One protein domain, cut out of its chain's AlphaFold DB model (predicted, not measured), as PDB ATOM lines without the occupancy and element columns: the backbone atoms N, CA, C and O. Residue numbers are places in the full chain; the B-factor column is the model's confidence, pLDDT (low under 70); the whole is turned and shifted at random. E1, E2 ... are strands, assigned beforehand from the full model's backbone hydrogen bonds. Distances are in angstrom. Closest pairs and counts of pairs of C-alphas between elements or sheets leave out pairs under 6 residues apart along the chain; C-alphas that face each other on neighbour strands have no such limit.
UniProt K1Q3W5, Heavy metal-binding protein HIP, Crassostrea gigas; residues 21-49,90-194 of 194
ATOM      1  N   ALA A  21     292.807 273.415 161.440       54.38
ATOM      2  CA  ALA A  21     292.322 272.496 162.460       54.38
ATOM      3  C   ALA A  21     292.817 271.064 162.201       54.38
ATOM      4  O   ALA A  21     292.496 270.473 161.175       54.38
ATOM      5  N   TYR A  22     293.528 270.447 163.145       44.94
ATOM      6  CA  TYR A  22     294.105 269.106 162.959       44.94
ATOM      7  C   TYR A  22     293.341 268.006 163.718       44.94
ATOM      8  O   TYR A  22     292.809 268.231 164.808       44.94
ATOM      9  N   THR A  23     293.216 266.809 163.138       48.72
ATOM     10  CA  THR A  23     292.715 265.586 163.806       48.72
ATOM     11  C   THR A  23     293.872 264.630 164.109       48.72
ATOM     12  O   THR A  23     294.541 264.192 163.175       48.72
ATOM     13  N   ASP A  24     294.088 264.240 165.373       48.72
ATOM     14  CA  ASP A  24     295.096 263.219 165.712       48.72
ATOM     15  C   ASP A  24     294.581 261.812 165.362       48.72
ATOM     16  O   ASP A  24     293.611 261.322 165.942       48.72
ATOM     17  N   SER A  25     295.247 261.156 164.411       41.91
ATOM     18  CA  SER A  25     294.922 259.809 163.926       41.91
ATOM     19  C   SER A  25     295.278 258.682 164.902       41.91
ATOM     20  O   SER A  25     294.906 257.535 164.665       41.91
ATOM     21  N   ARG A  26     295.973 258.975 166.009       47.50
ATOM     22  CA  ARG A  26     296.301 257.997 167.064       47.50
ATOM     23  C   ARG A  26     295.180 257.823 168.091       47.50
ATOM     24  O   ARG A  26     295.313 257.002 168.998       47.50
ATOM     25  N   LEU A  27     294.096 258.591 167.979       46.47
ATOM     26  CA  LEU A  27     292.956 258.525 168.890       46.47
ATOM     27  C   LEU A  27     291.857 257.603 168.326       46.47
ATOM     28  O   LEU A  27     291.560 257.668 167.132       46.47
ATOM     29  N   PRO A  28     291.239 256.742 169.158       36.22
ATOM     30  CA  PRO A  28     290.234 255.786 168.703       36.22
ATOM     31  C   PRO A  28     289.023 256.475 168.054       36.22
ATOM     32  O   PRO A  28     288.521 257.488 168.543       36.22
ATOM     33  N   LEU A  29     288.527 255.856 166.977       41.06
ATOM     34  CA  LEU A  29     287.476 256.339 166.066       41.06
ATOM     35  C   LEU A  29     286.183 256.807 166.769       41.06
ATOM     36  O   LEU A  29     285.443 257.623 166.234       41.06
ATOM     37  N   HIS A  30     285.919 256.322 167.986       41.38
ATOM     38  CA  HIS A  30     284.705 256.629 168.747       41.38
ATOM     39  C   HIS A  30     284.696 258.023 169.410       41.38
ATOM     40  O   HIS A  30     283.679 258.424 169.965       41.38
ATOM     41  N   LEU A  31     285.803 258.778 169.342       42.03
ATOM     42  CA  LEU A  31     285.929 260.136 169.903       42.03
ATOM     43  C   LEU A  31     285.938 261.244 168.830       42.03
ATOM     44  O   LEU A  31     286.265 262.390 169.127       42.03
ATOM     45  N   MET A  32     285.604 260.923 167.575       41.72
ATOM     46  CA  MET A  32     285.660 261.858 166.439       41.72
ATOM     47  C   MET A  32     284.388 262.703 166.241       41.72
ATOM     48  O   MET A  32     284.084 263.105 165.120       41.72
ATOM     49  N   HIS A  33     283.614 262.985 167.289       37.84
ATOM     50  CA  HIS A  33     282.336 263.682 167.122       37.84
ATOM     51  C   HIS A  33     282.418 265.161 167.500       37.84
ATOM     52  O   HIS A  33     282.386 265.526 168.670       37.84
ATOM     53  N   SER A  34     282.425 265.983 166.442       41.56
ATOM     54  CA  SER A  34     282.157 267.426 166.394       41.56
ATOM     55  C   SER A  34     283.116 268.310 167.201       41.56
ATOM     56  O   SER A  34     283.028 268.401 168.414       41.56
ATOM     57  N   LYS A  35     284.024 269.014 166.514       50.22
ATOM     58  CA  LYS A  35     284.918 270.001 167.137       50.22
ATOM     59  C   LYS A  35     284.158 271.303 167.342       50.22
ATOM     60  O   LYS A  35     283.728 271.884 166.351       50.22
ATOM     61  N   TRP A  36     284.022 271.740 168.589       49.28
ATOM     62  CA  TRP A  36     283.434 273.029 168.944       49.28
ATOM     63  C   TRP A  36     284.526 273.911 169.528       49.28
ATOM     64  O   TRP A  36     285.200 273.504 170.482       49.28
ATOM     65  N   ALA A  37     284.735 275.084 168.934       56.41
ATOM     66  CA  ALA A  37     285.817 275.958 169.357       56.41
ATOM     67  C   ALA A  37     285.543 277.443 169.142       56.41
ATOM     68  O   ALA A  37     284.912 277.848 168.166       56.41
ATOM     69  N   GLU A  38     286.100 278.243 170.043       54.53
ATOM     70  CA  GLU A  38     286.276 279.682 169.888       54.53
ATOM     71  C   GLU A  38     287.772 279.982 169.814       54.53
ATOM     72  O   GLU A  38     288.592 279.265 170.385       54.53
ATOM     73  N   ALA A  39     288.154 281.035 169.102       56.97
ATOM     74  CA  ALA A  39     289.551 281.353 168.884       56.97
ATOM     75  C   ALA A  39     289.745 282.855 168.677       56.97
ATOM     76  O   ALA A  39     288.905 283.560 168.107       56.97
ATOM     77  N   ARG A  40     290.887 283.341 169.157       57.56
ATOM     78  CA  ARG A  40     291.374 284.705 168.969       57.56
ATOM     79  C   ARG A  40     292.783 284.630 168.405       57.56
ATOM     80  O   ARG A  40     293.579 283.815 168.865       57.56
ATOM     81  N   LEU A  41     293.081 285.474 167.430       58.84
ATOM     82  CA  LEU A  41     294.379 285.535 166.775       58.84
ATOM     83  C   LEU A  41     294.892 286.968 166.804       58.84
ATOM     84  O   LEU A  41     294.169 287.946 166.604       58.84
ATOM     85  N   SER A  42     296.173 287.104 167.080       61.44
ATOM     86  CA  SER A  42     296.876 288.372 167.041       61.44
ATOM     87  C   SER A  42     298.223 288.115 166.394       61.44
ATOM     88  O   SER A  42     298.929 287.191 166.793       61.44
ATOM     89  N   ALA A  43     298.605 288.923 165.414       58.19
ATOM     90  CA  ALA A  43     299.988 288.942 164.974       58.19
ATOM     91  C   ALA A  43     300.545 290.351 165.049       58.19
ATOM     92  O   ALA A  43     299.937 291.327 164.602       58.19
ATOM     93  N   VAL A  44     301.736 290.428 165.623       54.62
ATOM     94  CA  VAL A  44     302.488 291.658 165.793       54.62
ATOM     95  C   VAL A  44     303.812 291.466 165.075       54.62
ATOM     96  O   VAL A  44     304.538 290.499 165.313       54.62
ATOM     97  N   THR A  45     304.141 292.380 164.169       53.69
ATOM     98  CA  THR A  45     305.477 292.393 163.574       53.69
ATOM     99  C   THR A  45     306.474 292.857 164.626       53.69
ATOM    100  O   THR A  45     306.343 293.953 165.172       53.69
ATOM    101  N   VAL A  46     307.490 292.038 164.893       48.28
ATOM    102  CA  VAL A  46     308.655 292.452 165.677       48.28
ATOM    103  C   VAL A  46     309.761 292.742 164.675       48.28
ATOM    104  O   VAL A  46     310.450 291.834 164.210       48.28
ATOM    105  N   HIS A  47     309.927 294.015 164.309       44.31
ATOM    106  CA  HIS A  47     311.101 294.434 163.550       44.31
ATOM    107  C   HIS A  47     312.340 294.274 164.440       44.31
ATOM    108  O   HIS A  47     312.652 295.145 165.250       44.31
ATOM    109  N   LEU A  48     313.068 293.166 164.283       36.00
ATOM    110  CA  LEU A  48     314.478 293.149 164.651       36.00
ATOM    111  C   LEU A  48     315.198 293.985 163.594       36.00
ATOM    112  O   LEU A  48     315.353 293.558 162.452       36.00
ATOM    113  N   HIS A  49     315.545 295.215 163.964       33.44
ATOM    114  CA  HIS A  49     316.337 296.108 163.133       33.44
ATOM    115  C   HIS A  49     317.734 295.500 162.975       33.44
ATOM    116  O   HIS A  49     318.610 295.711 163.812       33.44
ATOM    117  N   TYR A  90     306.235 301.468 157.561       71.19
ATOM    118  CA  TYR A  90     304.820 301.145 157.492       71.19
ATOM    119  C   TYR A  90     304.545 300.044 158.526       71.19
ATOM    120  O   TYR A  90     305.154 298.974 158.426       71.19
ATOM    121  N   PRO A  91     303.724 300.295 159.561       82.31
ATOM    122  CA  PRO A  91     303.427 299.278 160.558       82.31
ATOM    123  C   PRO A  91     302.693 298.107 159.897       82.31
ATOM    124  O   PRO A  91     301.838 298.302 159.037       82.31
ATOM    125  N   ILE A  92     303.038 296.884 160.299       88.31
ATOM    126  CA  ILE A  92     302.343 295.668 159.872       88.31
ATOM    127  C   ILE A  92     301.873 294.959 161.135       88.31
ATOM    128  O   ILE A  92     302.688 294.502 161.939       88.31
ATOM    129  N   ALA A  93     300.567 294.893 161.337       88.06
ATOM    130  CA  ALA A  93     299.976 294.260 162.506       88.06
ATOM    131  C   ALA A  93     298.520 293.925 162.217       88.06
ATOM    132  O   ALA A  93     297.811 294.721 161.601       88.06
ATOM    133  N   PHE A  94     298.047 292.787 162.713       90.81
ATOM    134  CA  PHE A  94     296.631 292.469 162.631       90.81
ATOM    135  C   PHE A  94     296.121 291.822 163.912       90.81
ATOM    136  O   PHE A  94     296.847 291.145 164.642       90.81
ATOM    137  N   GLN A  95     294.837 292.031 164.169       91.31
ATOM    138  CA  GLN A  95     294.135 291.409 165.276       91.31
ATOM    139  C   GLN A  95     292.744 290.998 164.824       91.31
ATOM    140  O   GLN A  95     291.934 291.842 164.422       91.31
ATOM    141  N   SER A  96     292.461 289.704 164.932       91.56
ATOM    142  CA  SER A  96     291.214 289.104 164.484       91.56
ATOM    143  C   SER A  96     290.671 288.078 165.481       91.56
ATOM    144  O   SER A  96     291.348 287.581 166.382       91.56
ATOM    145  N   SER A  97     289.380 287.800 165.376       88.94
ATOM    146  CA  SER A  97     288.667 286.870 166.248       88.94
ATOM    147  C   SER A  97     287.523 286.219 165.488       88.94
ATOM    148  O   SER A  97     287.090 286.746 164.466       88.94
ATOM    149  N   LEU A  98     287.035 285.093 165.997       88.56
ATOM    150  CA  LEU A  98     285.816 284.477 165.488       88.56
ATOM    151  C   LEU A  98     284.575 285.208 166.010       88.56
ATOM    152  O   LEU A  98     284.517 285.568 167.189       88.56
ATOM    153  N   THR A  99     283.565 285.393 165.161       85.69
ATOM    154  CA  THR A  99     282.224 285.830 165.596       85.69
ATOM    155  C   THR A  99     281.348 284.682 166.079       85.69
ATOM    156  O   THR A  99     280.436 284.908 166.875       85.69
ATOM    157  N   MET A 100     281.620 283.460 165.617       83.94
ATOM    158  CA  MET A 100     280.822 282.272 165.900       83.94
ATOM    159  C   MET A 100     281.700 281.096 166.330       83.94
ATOM    160  O   MET A 100     282.845 280.960 165.900       83.94
ATOM    161  N   THR A 101     281.136 280.211 167.154       83.06
ATOM    162  CA  THR A 101     281.754 278.926 167.493       83.06
ATOM    163  C   THR A 101     281.865 278.058 166.241       83.06
ATOM    164  O   THR A 101     280.861 277.797 165.574       83.06
ATOM    165  N   LEU A 102     283.071 277.580 165.939       84.62
ATOM    166  CA  LEU A 102     283.301 276.668 164.819       84.62
ATOM    167  C   LEU A 102     282.767 275.283 165.147       84.62
ATOM    168  O   LEU A 102     282.855 274.849 166.291       84.62
ATOM    169  N   GLN A 103     282.237 274.597 164.137       82.12
ATOM    170  CA  GLN A 103     281.634 273.274 164.265       82.12
ATOM    171  C   GLN A 103     282.063 272.401 163.095       82.12
ATOM    172  O   GLN A 103     282.107 272.873 161.963       82.12
ATOM    173  N   ASN A 104     282.310 271.117 163.353       80.06
ATOM    174  CA  ASN A 104     282.496 270.100 162.306       80.06
ATOM    175  C   ASN A 104     283.581 270.429 161.261       80.06
ATOM    176  O   ASN A 104     283.461 270.025 160.105       80.06
ATOM    177  N   LEU A 105     284.648 271.120 161.677       80.62
ATOM    178  CA  LEU A 105     285.791 271.414 160.812       80.62
ATOM    179  C   LEU A 105     286.414 270.124 160.275       80.62
ATOM    180  O   LEU A 105     286.700 269.186 161.034       80.62
ATOM    181  N   LYS A 106     286.672 270.105 158.970       82.44
ATOM    182  CA  LYS A 106     287.435 269.056 158.302       82.44
ATOM    183  C   LYS A 106     288.877 269.077 158.799       82.44
ATOM    184  O   LYS A 106     289.392 270.077 159.301       82.44
ATOM    185  N   ASN A 107     289.544 267.935 158.661       79.25
ATOM    186  CA  ASN A 107     290.970 267.881 158.934       79.25
ATOM    187  C   ASN A 107     291.709 268.834 157.985       79.25
ATOM    188  O   ASN A 107     291.481 268.795 156.779       79.25
ATOM    189  N   GLN A 108     292.592 269.650 158.554       81.44
ATOM    190  CA  GLN A 108     293.383 270.672 157.872       81.44
ATOM    191  C   GLN A 108     292.550 271.785 157.220       81.44
ATOM    192  O   GLN A 108     293.029 272.466 156.317       81.44
ATOM    193  N   GLU A 109     291.316 271.998 157.683       86.06
ATOM    194  CA  GLU A 109     290.519 273.153 157.275       86.06
ATOM    195  C   GLU A 109     291.087 274.438 157.884       86.06
ATOM    196  O   GLU A 109     291.377 274.482 159.086       86.06
ATOM    197  N   THR A 110     291.249 275.474 157.053       89.25
ATOM    198  CA  THR A 110     291.713 276.793 157.491       89.25
ATOM    199  C   THR A 110     290.700 277.423 158.446       89.25
ATOM    200  O   THR A 110     289.507 277.508 158.161       89.25
ATOM    201  N   VAL A 111     291.197 277.904 159.582       90.25
ATOM    202  CA  VAL A 111     290.432 278.666 160.562       90.25
ATOM    203  C   VAL A 111     290.372 280.122 160.109       90.25
ATOM    204  O   VAL A 111     291.366 280.841 160.165       90.25
ATOM    205  N   ILE A 112     289.193 280.564 159.675       91.50
ATOM    206  CA  ILE A 112     288.968 281.935 159.208       91.50
ATOM    207  C   ILE A 112     288.501 282.795 160.384       91.50
ATOM    208  O   ILE A 112     287.369 282.666 160.839       91.50
ATOM    209  N   PHE A 113     289.364 283.690 160.867       89.81
ATOM    210  CA  PHE A 113     289.001 284.695 161.870       89.81
ATOM    211  C   PHE A 113     288.345 285.886 161.170       89.81
ATOM    212  O   PHE A 113     289.029 286.755 160.625       89.81
ATOM    213  N   ASP A 114     287.019 285.892 161.146       90.56
ATOM    214  CA  ASP A 114     286.199 286.761 160.304       90.56
ATOM    215  C   ASP A 114     286.084 288.201 160.836       90.56
ATOM    216  O   ASP A 114     286.026 289.162 160.058       90.56
ATOM    217  N   LYS A 115     286.125 288.386 162.162       92.12
ATOM    218  CA  LYS A 115     286.088 289.712 162.787       92.12
ATOM    219  C   LYS A 115     287.485 290.293 162.921       92.12
ATOM    220  O   LYS A 115     288.231 289.927 163.829       92.12
ATOM    221  N   VAL A 116     287.795 291.272 162.078       94.19
ATOM    222  CA  VAL A 116     289.058 292.019 162.095       94.19
ATOM    223  C   VAL A 116     288.895 293.328 162.866       94.19
ATOM    224  O   VAL A 116     288.019 294.131 162.564       94.19
ATOM    225  N   SER A 117     289.742 293.536 163.874       93.31
ATOM    226  CA  SER A 117     289.778 294.758 164.698       93.31
ATOM    227  C   SER A 117     290.960 295.679 164.378       93.31
ATOM    228  O   SER A 117     290.882 296.876 164.633       93.31
ATOM    229  N   LEU A 118     292.031 295.128 163.799       89.06
ATOM    230  CA  LEU A 118     293.223 295.840 163.335       89.06
ATOM    231  C   LEU A 118     293.786 295.092 162.121       89.06
ATOM    232  O   LEU A 118     293.806 293.860 162.147       89.06
ATOM    233  N   ASN A 119     294.244 295.805 161.089       92.94
ATOM    234  CA  ASN A 119     294.905 295.211 159.917       92.94
ATOM    235  C   ASN A 119     295.849 296.212 159.228       92.94
ATOM    236  O   ASN A 119     295.721 296.514 158.042       92.94
ATOM    237  N   GLU A 120     296.791 296.759 159.990       90.00
ATOM    238  CA  GLU A 120     297.857 297.598 159.446       90.00
ATOM    239  C   GLU A 120     298.714 296.770 158.483       90.00
ATOM    240  O   GLU A 120     299.125 295.650 158.798       90.00
ATOM    241  N   GLY A 121     298.967 297.296 157.287       86.44
ATOM    242  CA  GLY A 121     299.613 296.530 156.214       86.44
ATOM    243  C   GLY A 121     298.642 295.810 155.286       86.44
ATOM    244  O   GLY A 121     299.089 295.358 154.235       86.44
ATOM    245  N   ASN A 122     297.349 295.712 155.638       92.38
ATOM    246  CA  ASN A 122     296.342 294.921 154.915       92.38
ATOM    247  C   ASN A 122     296.852 293.511 154.563       92.38
ATOM    248  O   ASN A 122     296.640 293.009 153.462       92.38
ATOM    249  N   ALA A 123     297.597 292.913 155.493       92.50
ATOM    250  CA  ALA A 123     298.324 291.672 155.265       92.50
ATOM    251  C   ALA A 123     297.477 290.431 155.581       92.50
ATOM    252  O   ALA A 123     297.775 289.357 155.069       92.50
ATOM    253  N   TYR A 124     296.425 290.569 156.393       94.56
ATOM    254  CA  TYR A 124     295.471 289.499 156.683       94.56
ATOM    255  C   TYR A 124     294.207 289.625 155.820       94.56
ATOM    256  O   TYR A 124     293.592 290.693 155.779       94.56
ATOM    257  N   ASP A 125     293.800 288.536 155.173       95.06
ATOM    258  CA  ASP A 125     292.549 288.414 154.424       95.06
ATOM    259  C   ASP A 125     291.514 287.638 155.253       95.06
ATOM    260  O   ASP A 125     291.685 286.456 155.548       95.06
ATOM    261  N   ASN A 126     290.418 288.302 155.622       93.06
ATOM    262  CA  ASN A 126     289.366 287.725 156.459       93.06
ATOM    263  C   ASN A 126     288.366 286.845 155.702       93.06
ATOM    264  O   ASN A 126     287.502 286.250 156.341       93.06
ATOM    265  N   ILE A 127     288.469 286.758 154.376       95.25
ATOM    266  CA  ILE A 127     287.689 285.823 153.565       95.25
ATOM    267  C   ILE A 127     288.405 284.480 153.485       95.25
ATOM    268  O   ILE A 127     287.771 283.435 153.601       95.25
ATOM    269  N   SER A 128     289.728 284.498 153.303       93.94
ATOM    270  CA  SER A 128     290.532 283.278 153.181       93.94
ATOM    271  C   SER A 128     291.167 282.811 154.496       93.94
ATOM    272  O   SER A 128     291.541 281.645 154.602       93.94
ATOM    273  N   GLY A 129     291.275 283.682 155.504       90.31
ATOM    274  CA  GLY A 129     291.958 283.395 156.769       90.31
ATOM    275  C   GLY A 129     293.486 283.438 156.668       90.31
ATOM    276  O   GLY A 129     294.159 282.880 157.532       90.31
ATOM    277  N   ILE A 130     294.025 284.061 155.614       94.19
ATOM    278  CA  ILE A 130     295.449 284.012 155.255       94.19
ATOM    279  C   ILE A 130     296.134 285.328 155.586       94.19
ATOM    280  O   ILE A 130     295.711 286.394 155.138       94.19
ATOM    281  N   PHE A 131     297.253 285.248 156.292       94.31
ATOM    282  CA  PHE A 131     298.222 286.323 156.391       94.31
ATOM    283  C   PHE A 131     299.288 286.177 155.300       94.31
ATOM    284  O   PHE A 131     299.984 285.169 155.229       94.31
ATOM    285  N   THR A 132     299.460 287.203 154.468       95.19
ATOM    286  CA  THR A 132     300.532 287.272 153.467       95.19
ATOM    287  C   THR A 132     301.554 288.325 153.875       95.19
ATOM    288  O   THR A 132     301.219 289.504 153.976       95.19
ATOM    289  N   ALA A 133     302.813 287.928 154.065       93.00
ATOM    290  CA  ALA A 133     303.875 288.852 154.447       93.00
ATOM    291  C   ALA A 133     304.091 289.925 153.356       93.00
ATOM    292  O   ALA A 133     304.474 289.593 152.229       93.00
ATOM    293  N   PRO A 134     303.886 291.223 153.651       89.50
ATOM    294  CA  PRO A 134     304.076 292.282 152.659       89.50
ATOM    295  C   PRO A 134     305.556 292.645 152.457       89.50
ATOM    296  O   PRO A 134     305.904 293.251 151.438       89.50
ATOM    297  N   LEU A 135     306.423 292.278 153.409       88.62
ATOM    298  CA  LEU A 135     307.856 292.566 153.440       88.62
ATOM    299  C   LEU A 135     308.637 291.372 154.005       88.62
ATOM    300  O   LEU A 135     308.072 290.458 154.599       88.62
ATOM    301  N   ASP A 136     309.954 291.398 153.824       87.38
ATOM    302  CA  ASP A 136     310.857 290.478 154.510       87.38
ATOM    303  C   ASP A 136     310.968 290.871 155.987       87.38
ATOM    304  O   ASP A 136     311.194 292.039 156.304       87.38
ATOM    305  N   GLY A 137     310.859 289.906 156.897       86.00
ATOM    306  CA  GLY A 137     310.928 290.211 158.323       86.00
ATOM    307  C   GLY A 137     310.736 289.013 159.237       86.00
ATOM    308  O   GLY A 137     310.709 287.861 158.800       86.00
ATOM    309  N   ILE A 138     310.624 289.301 160.532       88.06
ATOM    310  CA  ILE A 138     310.221 288.334 161.551       88.06
ATOM    311  C   ILE A 138     308.836 288.734 162.052       88.06
ATOM    312  O   ILE A 138     308.615 289.857 162.506       88.06
ATOM    313  N   TYR A 139     307.911 287.789 161.971       88.31
ATOM    314  CA  TYR A 139     306.518 287.965 162.349       88.31
ATOM    315  C   TYR A 139     306.232 287.158 163.610       88.31
ATOM    316  O   TYR A 139     306.602 285.986 163.689       88.31
ATOM    317  N   SER A 140     305.602 287.791 164.602       90.69
ATOM    318  CA  SER A 140     305.171 287.128 165.830       90.69
ATOM    319  C   SER A 140     303.677 286.854 165.756       90.69
ATOM    320  O   SER A 140     302.870 287.781 165.736       90.69
ATOM    321  N   PHE A 141     303.309 285.581 165.712       92.75
ATOM    322  CA  PHE A 141     301.927 285.123 165.751       92.75
ATOM    323  C   PHE A 141     301.622 284.620 167.154       92.75
ATOM    324  O   PHE A 141     302.373 283.819 167.704       92.75
ATOM    325  N   THR A 142     300.517 285.069 167.735       91.38
ATOM    326  CA  THR A 142     299.983 284.571 169.004       91.38
ATOM    327  C   THR A 142     298.511 284.268 168.816       91.38
ATOM    328  O   THR A 142     297.749 285.110 168.347       91.38
ATOM    329  N   TRP A 143     298.088 283.069 169.187       92.38
ATOM    330  CA  TRP A 143     296.690 282.692 169.075       92.38
ATOM    331  C   TRP A 143     296.245 281.891 170.276       92.38
ATOM    332  O   TRP A 143     296.994 281.108 170.859       92.38
ATOM    333  N   THR A 144     294.997 282.129 170.641       87.88
ATOM    334  CA  THR A 144     294.318 281.496 171.753       87.88
ATOM    335  C   THR A 144     293.152 280.712 171.196       87.88
ATOM    336  O   THR A 144     292.353 281.261 170.436       87.88
ATOM    337  N   ILE A 145     293.024 279.454 171.600       88.81
ATOM    338  CA  ILE A 145     291.845 278.642 171.315       88.81
ATOM    339  C   ILE A 145     291.167 278.225 172.613       88.81
ATOM    340  O   ILE A 145     291.825 277.973 173.621       88.81
ATOM    341  N   SER A 146     289.849 278.120 172.565       87.88
ATOM    342  CA  SER A 146     288.985 277.611 173.620       87.88
ATOM    343  C   SER A 146     288.112 276.505 173.042       87.88
ATOM    344  O   SER A 146     287.674 276.598 171.895       87.88
ATOM    345  N   THR A 147     287.862 275.457 173.818       86.25
ATOM    346  CA  THR A 147     286.941 274.378 173.441       86.25
ATOM    347  C   THR A 147     285.845 274.223 174.487       86.25
ATOM    348  O   THR A 147     285.939 274.769 175.585       86.25
ATOM    349  N   THR A 148     284.776 273.513 174.145       85.31
ATOM    350  CA  THR A 148     283.671 273.218 175.062       85.31
ATOM    351  C   THR A 148     283.917 271.920 175.833       85.31
ATOM    352  O   THR A 148     284.774 271.100 175.487       85.31
ATOM    353  N   ALA A 149     283.147 271.720 176.903       85.75
ATOM    354  CA  ALA A 149     283.169 270.492 177.687       85.75
ATOM    355  C   ALA A 149     282.935 269.249 176.807       85.75
ATOM    356  O   ALA A 149     282.062 269.230 175.939       85.75
ATOM    357  N   GLY A 150     283.714 268.194 177.049       82.69
ATOM    358  CA  GLY A 150     283.636 266.930 176.313       82.69
ATOM    359  C   GLY A 150     284.322 266.929 174.945       82.69
ATOM    360  O   GLY A 150     284.316 265.892 174.286       82.69
ATOM    361  N   GLN A 151     284.926 268.045 174.526       84.31
ATOM    362  CA  GLN A 151     285.500 268.209 173.189       84.31
ATOM    363  C   GLN A 151     286.990 268.510 173.219       84.31
ATOM    364  O   GLN A 151     287.555 268.775 174.270       84.31
ATOM    365  N   TYR A 152     287.648 268.441 172.067       85.25
ATOM    366  CA  TYR A 152     289.022 268.903 171.924       85.25
ATOM    367  C   TYR A 152     289.192 269.663 170.613       85.25
ATOM    368  O   TYR A 152     288.500 269.410 169.621       85.25
ATOM    369  N   PHE A 153     290.150 270.580 170.597       85.12
ATOM    370  CA  PHE A 153     290.474 271.364 169.421       85.12
ATOM    371  C   PHE A 153     291.985 271.504 169.276       85.12
ATOM    372  O   PHE A 153     292.682 271.876 170.216       85.12
ATOM    373  N   VAL A 154     292.481 271.169 168.086       87.62
ATOM    374  CA  VAL A 154     293.890 271.305 167.711       87.62
ATOM    375  C   VAL A 154     293.954 272.288 166.558       87.62
ATOM    376  O   VAL A 154     293.227 272.108 165.578       87.62
ATOM    377  N   THR A 155     294.837 273.271 166.652       87.62
ATOM    378  CA  THR A 155     295.183 274.171 165.550       87.62
ATOM    379  C   THR A 155     296.677 274.135 165.289       87.62
ATOM    380  O   THR A 155     297.463 273.939 166.209       87.62
ATOM    381  N   GLU A 156     297.081 274.320 164.042       90.44
ATOM    382  CA  GLU A 156     298.483 274.388 163.622       90.44
ATOM    383  C   GLU A 156     298.752 275.747 162.992       90.44
ATOM    384  O   GLU A 156     297.861 276.245 162.329       90.44
ATOM    385  N   ILE A 157     299.947 276.325 163.134       91.81
ATOM    386  CA  ILE A 157     300.437 277.333 162.182       91.81
ATOM    387  C   ILE A 157     301.114 276.602 161.025       91.81
ATOM    388  O   ILE A 157     301.985 275.749 161.243       91.81
ATOM    389  N   VAL A 158     300.763 276.991 159.799       93.81
ATOM    390  CA  VAL A 158     301.322 276.440 158.565       93.81
ATOM    391  C   VAL A 158     301.908 277.567 157.718       93.81
ATOM    392  O   VAL A 158     301.176 278.424 157.242       93.81
ATOM    393  N   LEU A 159     303.220 277.531 157.478       94.31
ATOM    394  CA  LEU A 159     303.929 278.465 156.602       94.31
ATOM    395  C   LEU A 159     304.115 277.827 155.225       94.31
ATOM    396  O   LEU A 159     304.829 276.831 155.111       94.31
ATOM    397  N   ASN A 160     303.513 278.390 154.173       94.69
ATOM    398  CA  ASN A 160     303.643 277.892 152.791       94.69
ATOM    399  C   ASN A 160     303.422 276.365 152.667       94.69
ATOM    400  O   ASN A 160     304.147 275.655 151.968       94.69
ATOM    401  N   GLY A 161     302.455 275.840 153.415       89.50
ATOM    402  CA  GLY A 161     302.138 274.414 153.464       89.50
ATOM    403  C   GLY A 161     303.015 273.537 154.345       89.50
ATOM    404  O   GLY A 161     302.769 272.335 154.448       89.50
ATOM    405  N   GLN A 162     303.986 274.120 155.040       91.06
ATOM    406  CA  GLN A 162     304.816 273.422 156.010       91.06
ATOM    407  C   GLN A 162     304.339 273.707 157.431       91.06
ATOM    408  O   GLN A 162     304.159 274.855 157.830       91.06
ATOM    409  N   TYR A 163     304.145 272.639 158.198       91.50
ATOM    410  CA  TYR A 163     303.842 272.724 159.622       91.50
ATOM    411  C   TYR A 163     304.962 273.467 160.369       91.50
ATOM    412  O   TYR A 163     306.139 273.151 160.185       91.50
ATOM    413  N   VAL A 164     304.589 274.414 161.235       91.06
ATOM    414  CA  VAL A 164     305.531 275.156 162.088       91.06
ATOM    415  C   VAL A 164     305.357 274.775 163.556       91.06
ATOM    416  O   VAL A 164     306.314 274.385 164.221       91.06
ATOM    417  N   THR A 165     304.139 274.903 164.079       91.69
ATOM    418  CA  THR A 165     303.811 274.661 165.492       91.69
ATOM    419  C   THR A 165     302.310 274.410 165.646       91.69
ATOM    420  O   THR A 165     301.557 274.603 164.693       91.69
ATOM    421  N   TYR A 166     301.859 274.007 166.834       91.75
ATOM    422  CA  TYR A 166     300.452 273.746 167.129       91.75
ATOM    423  C   TYR A 166     299.992 274.337 168.465       91.75
ATOM    424  O   TYR A 166     300.781 274.790 169.297       91.75
ATOM    425  N   ASN A 167     298.679 274.329 168.660       90.25
ATOM    426  CA  ASN A 167     297.992 274.631 169.901       90.25
ATOM    427  C   ASN A 167     296.889 273.589 170.127       90.25
ATOM    428  O   ASN A 167     296.289 273.095 169.173       90.25
ATOM    429  N   PHE A 168     296.660 273.213 171.383       89.94
ATOM    430  CA  PHE A 168     295.771 272.111 171.737       89.94
ATOM    431  C   PHE A 168     294.996 272.435 173.007       89.94
ATOM    432  O   PHE A 168     295.598 272.610 174.064       89.94
ATOM    433  N   ALA A 169     293.671 272.459 172.901       86.88
ATOM    434  CA  ALA A 169     292.760 272.557 174.029       86.88
ATOM    435  C   ALA A 169     291.966 271.253 174.157       86.88
ATOM    436  O   ALA A 169     291.390 270.778 173.176       86.88
ATOM    437  N   ASP A 170     291.929 270.692 175.367       88.12
ATOM    438  CA  ASP A 170     291.224 269.448 175.675       88.12
ATOM    439  C   ASP A 170     290.195 269.674 176.784       88.12
ATOM    440  O   ASP A 170     290.533 269.912 177.941       88.12
ATOM    441  N   GLY A 171     288.924 269.632 176.408       86.19
ATOM    442  CA  GLY A 171     287.762 269.669 177.286       86.19
ATOM    443  C   GLY A 171     287.204 268.299 177.635       86.19
ATOM    444  O   GLY A 171     286.218 268.224 178.372       86.19
ATOM    445  N   ARG A 172     287.803 267.200 177.169       87.81
ATOM    446  CA  ARG A 172     287.357 265.854 177.543       87.81
ATOM    447  C   ARG A 172     287.633 265.610 179.025       87.81
ATOM    448  O   ARG A 172     288.738 265.827 179.504       87.81
ATOM    449  N   GLY A 173     286.617 265.161 179.760       86.62
ATOM    450  CA  GLY A 173     286.711 264.979 181.215       86.62
ATOM    451  C   GLY A 173     286.650 266.281 182.026       86.62
ATOM    452  O   GLY A 173     286.831 266.243 183.241       86.62
ATOM    453  N   HIS A 174     286.362 267.417 181.382       81.75
ATOM    454  CA  HIS A 174     286.193 268.717 182.025       81.75
ATOM    455  C   HIS A 174     284.767 269.252 181.826       81.75
ATOM    456  O   HIS A 174     284.154 269.042 180.785       81.75
ATOM    457  N   ASN A 175     284.263 270.002 182.813       83.31
ATOM    458  CA  ASN A 175     282.928 270.624 182.789       83.31
ATOM    459  C   ASN A 175     282.957 272.114 182.383       83.31
ATOM    460  O   ASN A 175     281.963 272.817 182.541       83.31
ATOM    461  N   GLY A 176     284.109 272.618 181.927       83.00
ATOM    462  CA  GLY A 176     284.330 274.031 181.606       83.00
ATOM    463  C   GLY A 176     284.707 274.268 180.146       83.00
ATOM    464  O   GLY A 176     284.603 273.368 179.316       83.00
ATOM    465  N   HIS A 177     285.184 275.482 179.864       83.31
ATOM    466  CA  HIS A 177     285.713 275.881 178.559       83.31
ATOM    467  C   HIS A 177     287.239 276.016 178.641       83.31
ATOM    468  O   HIS A 177     287.736 277.114 178.913       83.31
ATOM    469  N   PRO A 178     288.002 274.913 178.531       86.75
ATOM    470  CA  PRO A 178     289.448 275.004 178.594       86.75
ATOM    471  C   PRO A 178     289.974 275.805 177.416       86.75
ATOM    472  O   PRO A 178     289.545 275.644 176.274       86.75
ATOM    473  N   MET A 179     290.943 276.651 177.733       87.44
ATOM    474  CA  MET A 179     291.547 277.592 176.814       87.44
ATOM    475  C   MET A 179     293.059 277.462 176.893       87.44
ATOM    476  O   MET A 179     293.626 277.294 177.972       87.44
ATOM    477  N   THR A 180     293.710 277.548 175.742       88.69
ATOM    478  CA  THR A 180     295.166 277.515 175.637       88.69
ATOM    479  C   THR A 180     295.631 278.583 174.661       88.69
ATOM    480  O   THR A 180     294.904 278.935 173.735       88.69
ATOM    481  N   THR A 181     296.838 279.099 174.873       88.94
ATOM    482  CA  THR A 181     297.483 280.069 173.981       88.94
ATOM    483  C   THR A 181     298.801 279.490 173.498       88.94
ATOM    484  O   THR A 181     299.548 278.913 174.290       88.94
ATOM    485  N   SER A 182     299.102 279.672 172.217       90.06
ATOM    486  CA  SER A 182     300.406 279.371 171.631       90.06
ATOM    487  C   SER A 182     300.947 280.589 170.888       90.06
ATOM    488  O   SER A 182     300.222 281.550 170.617       90.06
ATOM    489  N   HIS A 183     302.246 280.565 170.608       89.94
ATOM    490  CA  HIS A 183     302.943 281.639 169.916       89.94
ATOM    491  C   HIS A 183     304.042 281.087 169.001       89.94
ATOM    492  O   HIS A 183     304.589 280.010 169.245       89.94
ATOM    493  N   ALA A 184     304.374 281.836 167.950       88.75
ATOM    494  CA  ALA A 184     305.453 281.524 167.023       88.75
ATOM    495  C   ALA A 184     306.097 282.802 166.486       88.75
ATOM    496  O   ALA A 184     305.399 283.708 166.040       88.75
ATOM    497  N   ASN A 185     307.428 282.840 166.464       90.75
ATOM    498  CA  ASN A 185     308.188 283.872 165.765       90.75
ATOM    499  C   ASN A 185     308.755 283.259 164.485       90.75
ATOM    500  O   ASN A 185     309.535 282.309 164.548       90.75
ATOM    501  N   ILE A 186     308.350 283.779 163.329       90.81
ATOM    502  CA  ILE A 186     308.611 283.168 162.025       90.81
ATOM    503  C   ILE A 186     309.332 284.178 161.144       90.81
ATOM    504  O   ILE A 186     308.853 285.291 160.937       90.81
ATOM    505  N   LYS A 187     310.492 283.787 160.610       91.75
ATOM    506  CA  LYS A 187     311.171 284.558 159.566       91.75
ATOM    507  C   LYS A 187     310.444 284.320 158.247       91.75
ATOM    508  O   LYS A 187     310.411 283.185 157.783       91.75
ATOM    509  N   MET A 188     309.896 285.376 157.659       91.25
ATOM    510  CA  MET A 188     309.124 285.314 156.421       91.25
ATOM    511  C   MET A 188     309.735 286.221 155.357       91.25
ATOM    512  O   MET A 188     310.357 287.247 155.650       91.25
ATOM    513  N   LYS A 189     309.557 285.813 154.108       92.94
ATOM    514  CA  LYS A 189     309.827 286.595 152.910       92.94
ATOM    515  C   LYS A 189     308.548 287.232 152.402       92.94
ATOM    516  O   LYS A 189     307.457 286.705 152.611       92.94
ATOM    517  N   LYS A 190     308.685 288.351 151.692       91.44
ATOM    518  CA  LYS A 190     307.556 288.961 150.995       91.44
ATOM    519  C   LYS A 190     306.838 287.912 150.133       91.44
ATOM    520  O   LYS A 190     307.451 287.308 149.255       91.44
ATOM    521  N   GLY A 191     305.536 287.754 150.356       93.50
ATOM    522  CA  GLY A 191     304.678 286.791 149.664       93.50
ATOM    523  C   GLY A 191     304.488 285.452 150.381       93.50
ATOM    524  O   GLY A 191     303.628 284.686 149.950       93.50
ATOM    525  N   ASP A 192     305.224 285.181 151.464       95.38
ATOM    526  CA  ASP A 192     304.986 284.008 152.308       95.38
ATOM    527  C   ASP A 192     303.603 284.074 152.964       95.38
ATOM    528  O   ASP A 192     303.140 285.152 153.348       95.38
ATOM    529  N   LYS A 193     302.967 282.908 153.111       95.44
ATOM    530  CA  LYS A 193     301.590 282.757 153.590       95.44
ATOM    531  C   LYS A 193     301.519 281.932 154.871       95.44
ATOM    532  O   LYS A 193     302.132 280.861 154.935       95.44
ATOM    533  N   VAL A 194     300.763 282.438 155.846       91.75
ATOM    534  CA  VAL A 194     300.466 281.851 157.170       91.75
ATOM    535  C   VAL A 194     298.972 281.892 157.455       91.75
ATOM    536  O   VAL A 194     298.297 282.787 156.909       91.75
TER     537      VAL A 194
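AT A GLANCE: This is residues 21 to 49 and 90 to 194 of the 194 residues of the protein "Heavy metal-binding protein HIP" of Crassostrea gigas (UniProt K1Q3W5). Picture a lopsided sandwich: a twisted sheet of five long and short strands, E3 E2 E1 E4 E7, with the two-stranded hairpin E5 and E6 covering part of one face. The long link after E3, residues 121 to 136, folds over the sheet on the same side as that hairpin, and residues 25 to 30 stick out as a loop. The printed part has 134 residues with seven named strands, E1 to E7 in chain order, and no named helix; both sheets are antiparallel. The class is all strand, though under half of the residues are in named strands. The whole is compact, radius of gyration of the C-alphas 15.3 A, with an elongated outline of 48 by 28 by 24 A.

HOW THE PARTS SIT: Go past residues 21 to 35 to E1, residues 36 to 45, an inner strand whose residues 36 to 37 also pair, antiparallel, with residues 102 to 103. Beyond the cut comes E2, residues 93 to 97, antiparallel to E1: look for N 41 and O 96, 2.9 A apart. A long link leads to E3, residues 115 to 120, an edge strand forming a hairpin with E2; N 117 and O 95 are 2.8 A apart. Another long link leads to E4, residues 137 to 147, antiparallel to E1, with N 40 and O 144 at 2.8 A. A tight link then changes sheet to E5, residues 152 to 159, and a tight link joins it to E6, residues 162 to 170; in this hairpin N 155 and O 167 are 2.9 A apart. E6 bends by 54 degrees at residue 165. A short link returns to E7, residues 179 to 188, the other edge strand, antiparallel to E4, with N 184 and O 141 at 2.8 A. The two sheets form a sandwich, two sheets face to face, 8.4 A centre to centre where they face each other. The closest C-alphas of E6 and E7 are those of Asn 167 and Ser 182, 5.6 A apart. E5 and E7 are near each other, while E3 and E6, for instance, are apart.

IN THESE COORDINATES: Find C-alpha 36 at (283.434, 273.029, 168.944); from there E1 runs 29.8 A. E4 is 32.5 A long, E5 23.4 A, E6 24.2 A; E2 and E3 measure 14.0 A and 14.6 A. E7 runs 28.0 A to C-alpha 188 at (309.124, 285.314, 156.421).

THE WHOLE: The C-alphas of His 30 and His 49, the two farthest apart, are 50.9 A apart. Residues 50 to 89 are not printed; C-alphas 49 and 90 are 13.8 A apart across the cut. Residues 21 to 49 have pLDDT under 70; the mean of the printed part is 80.0.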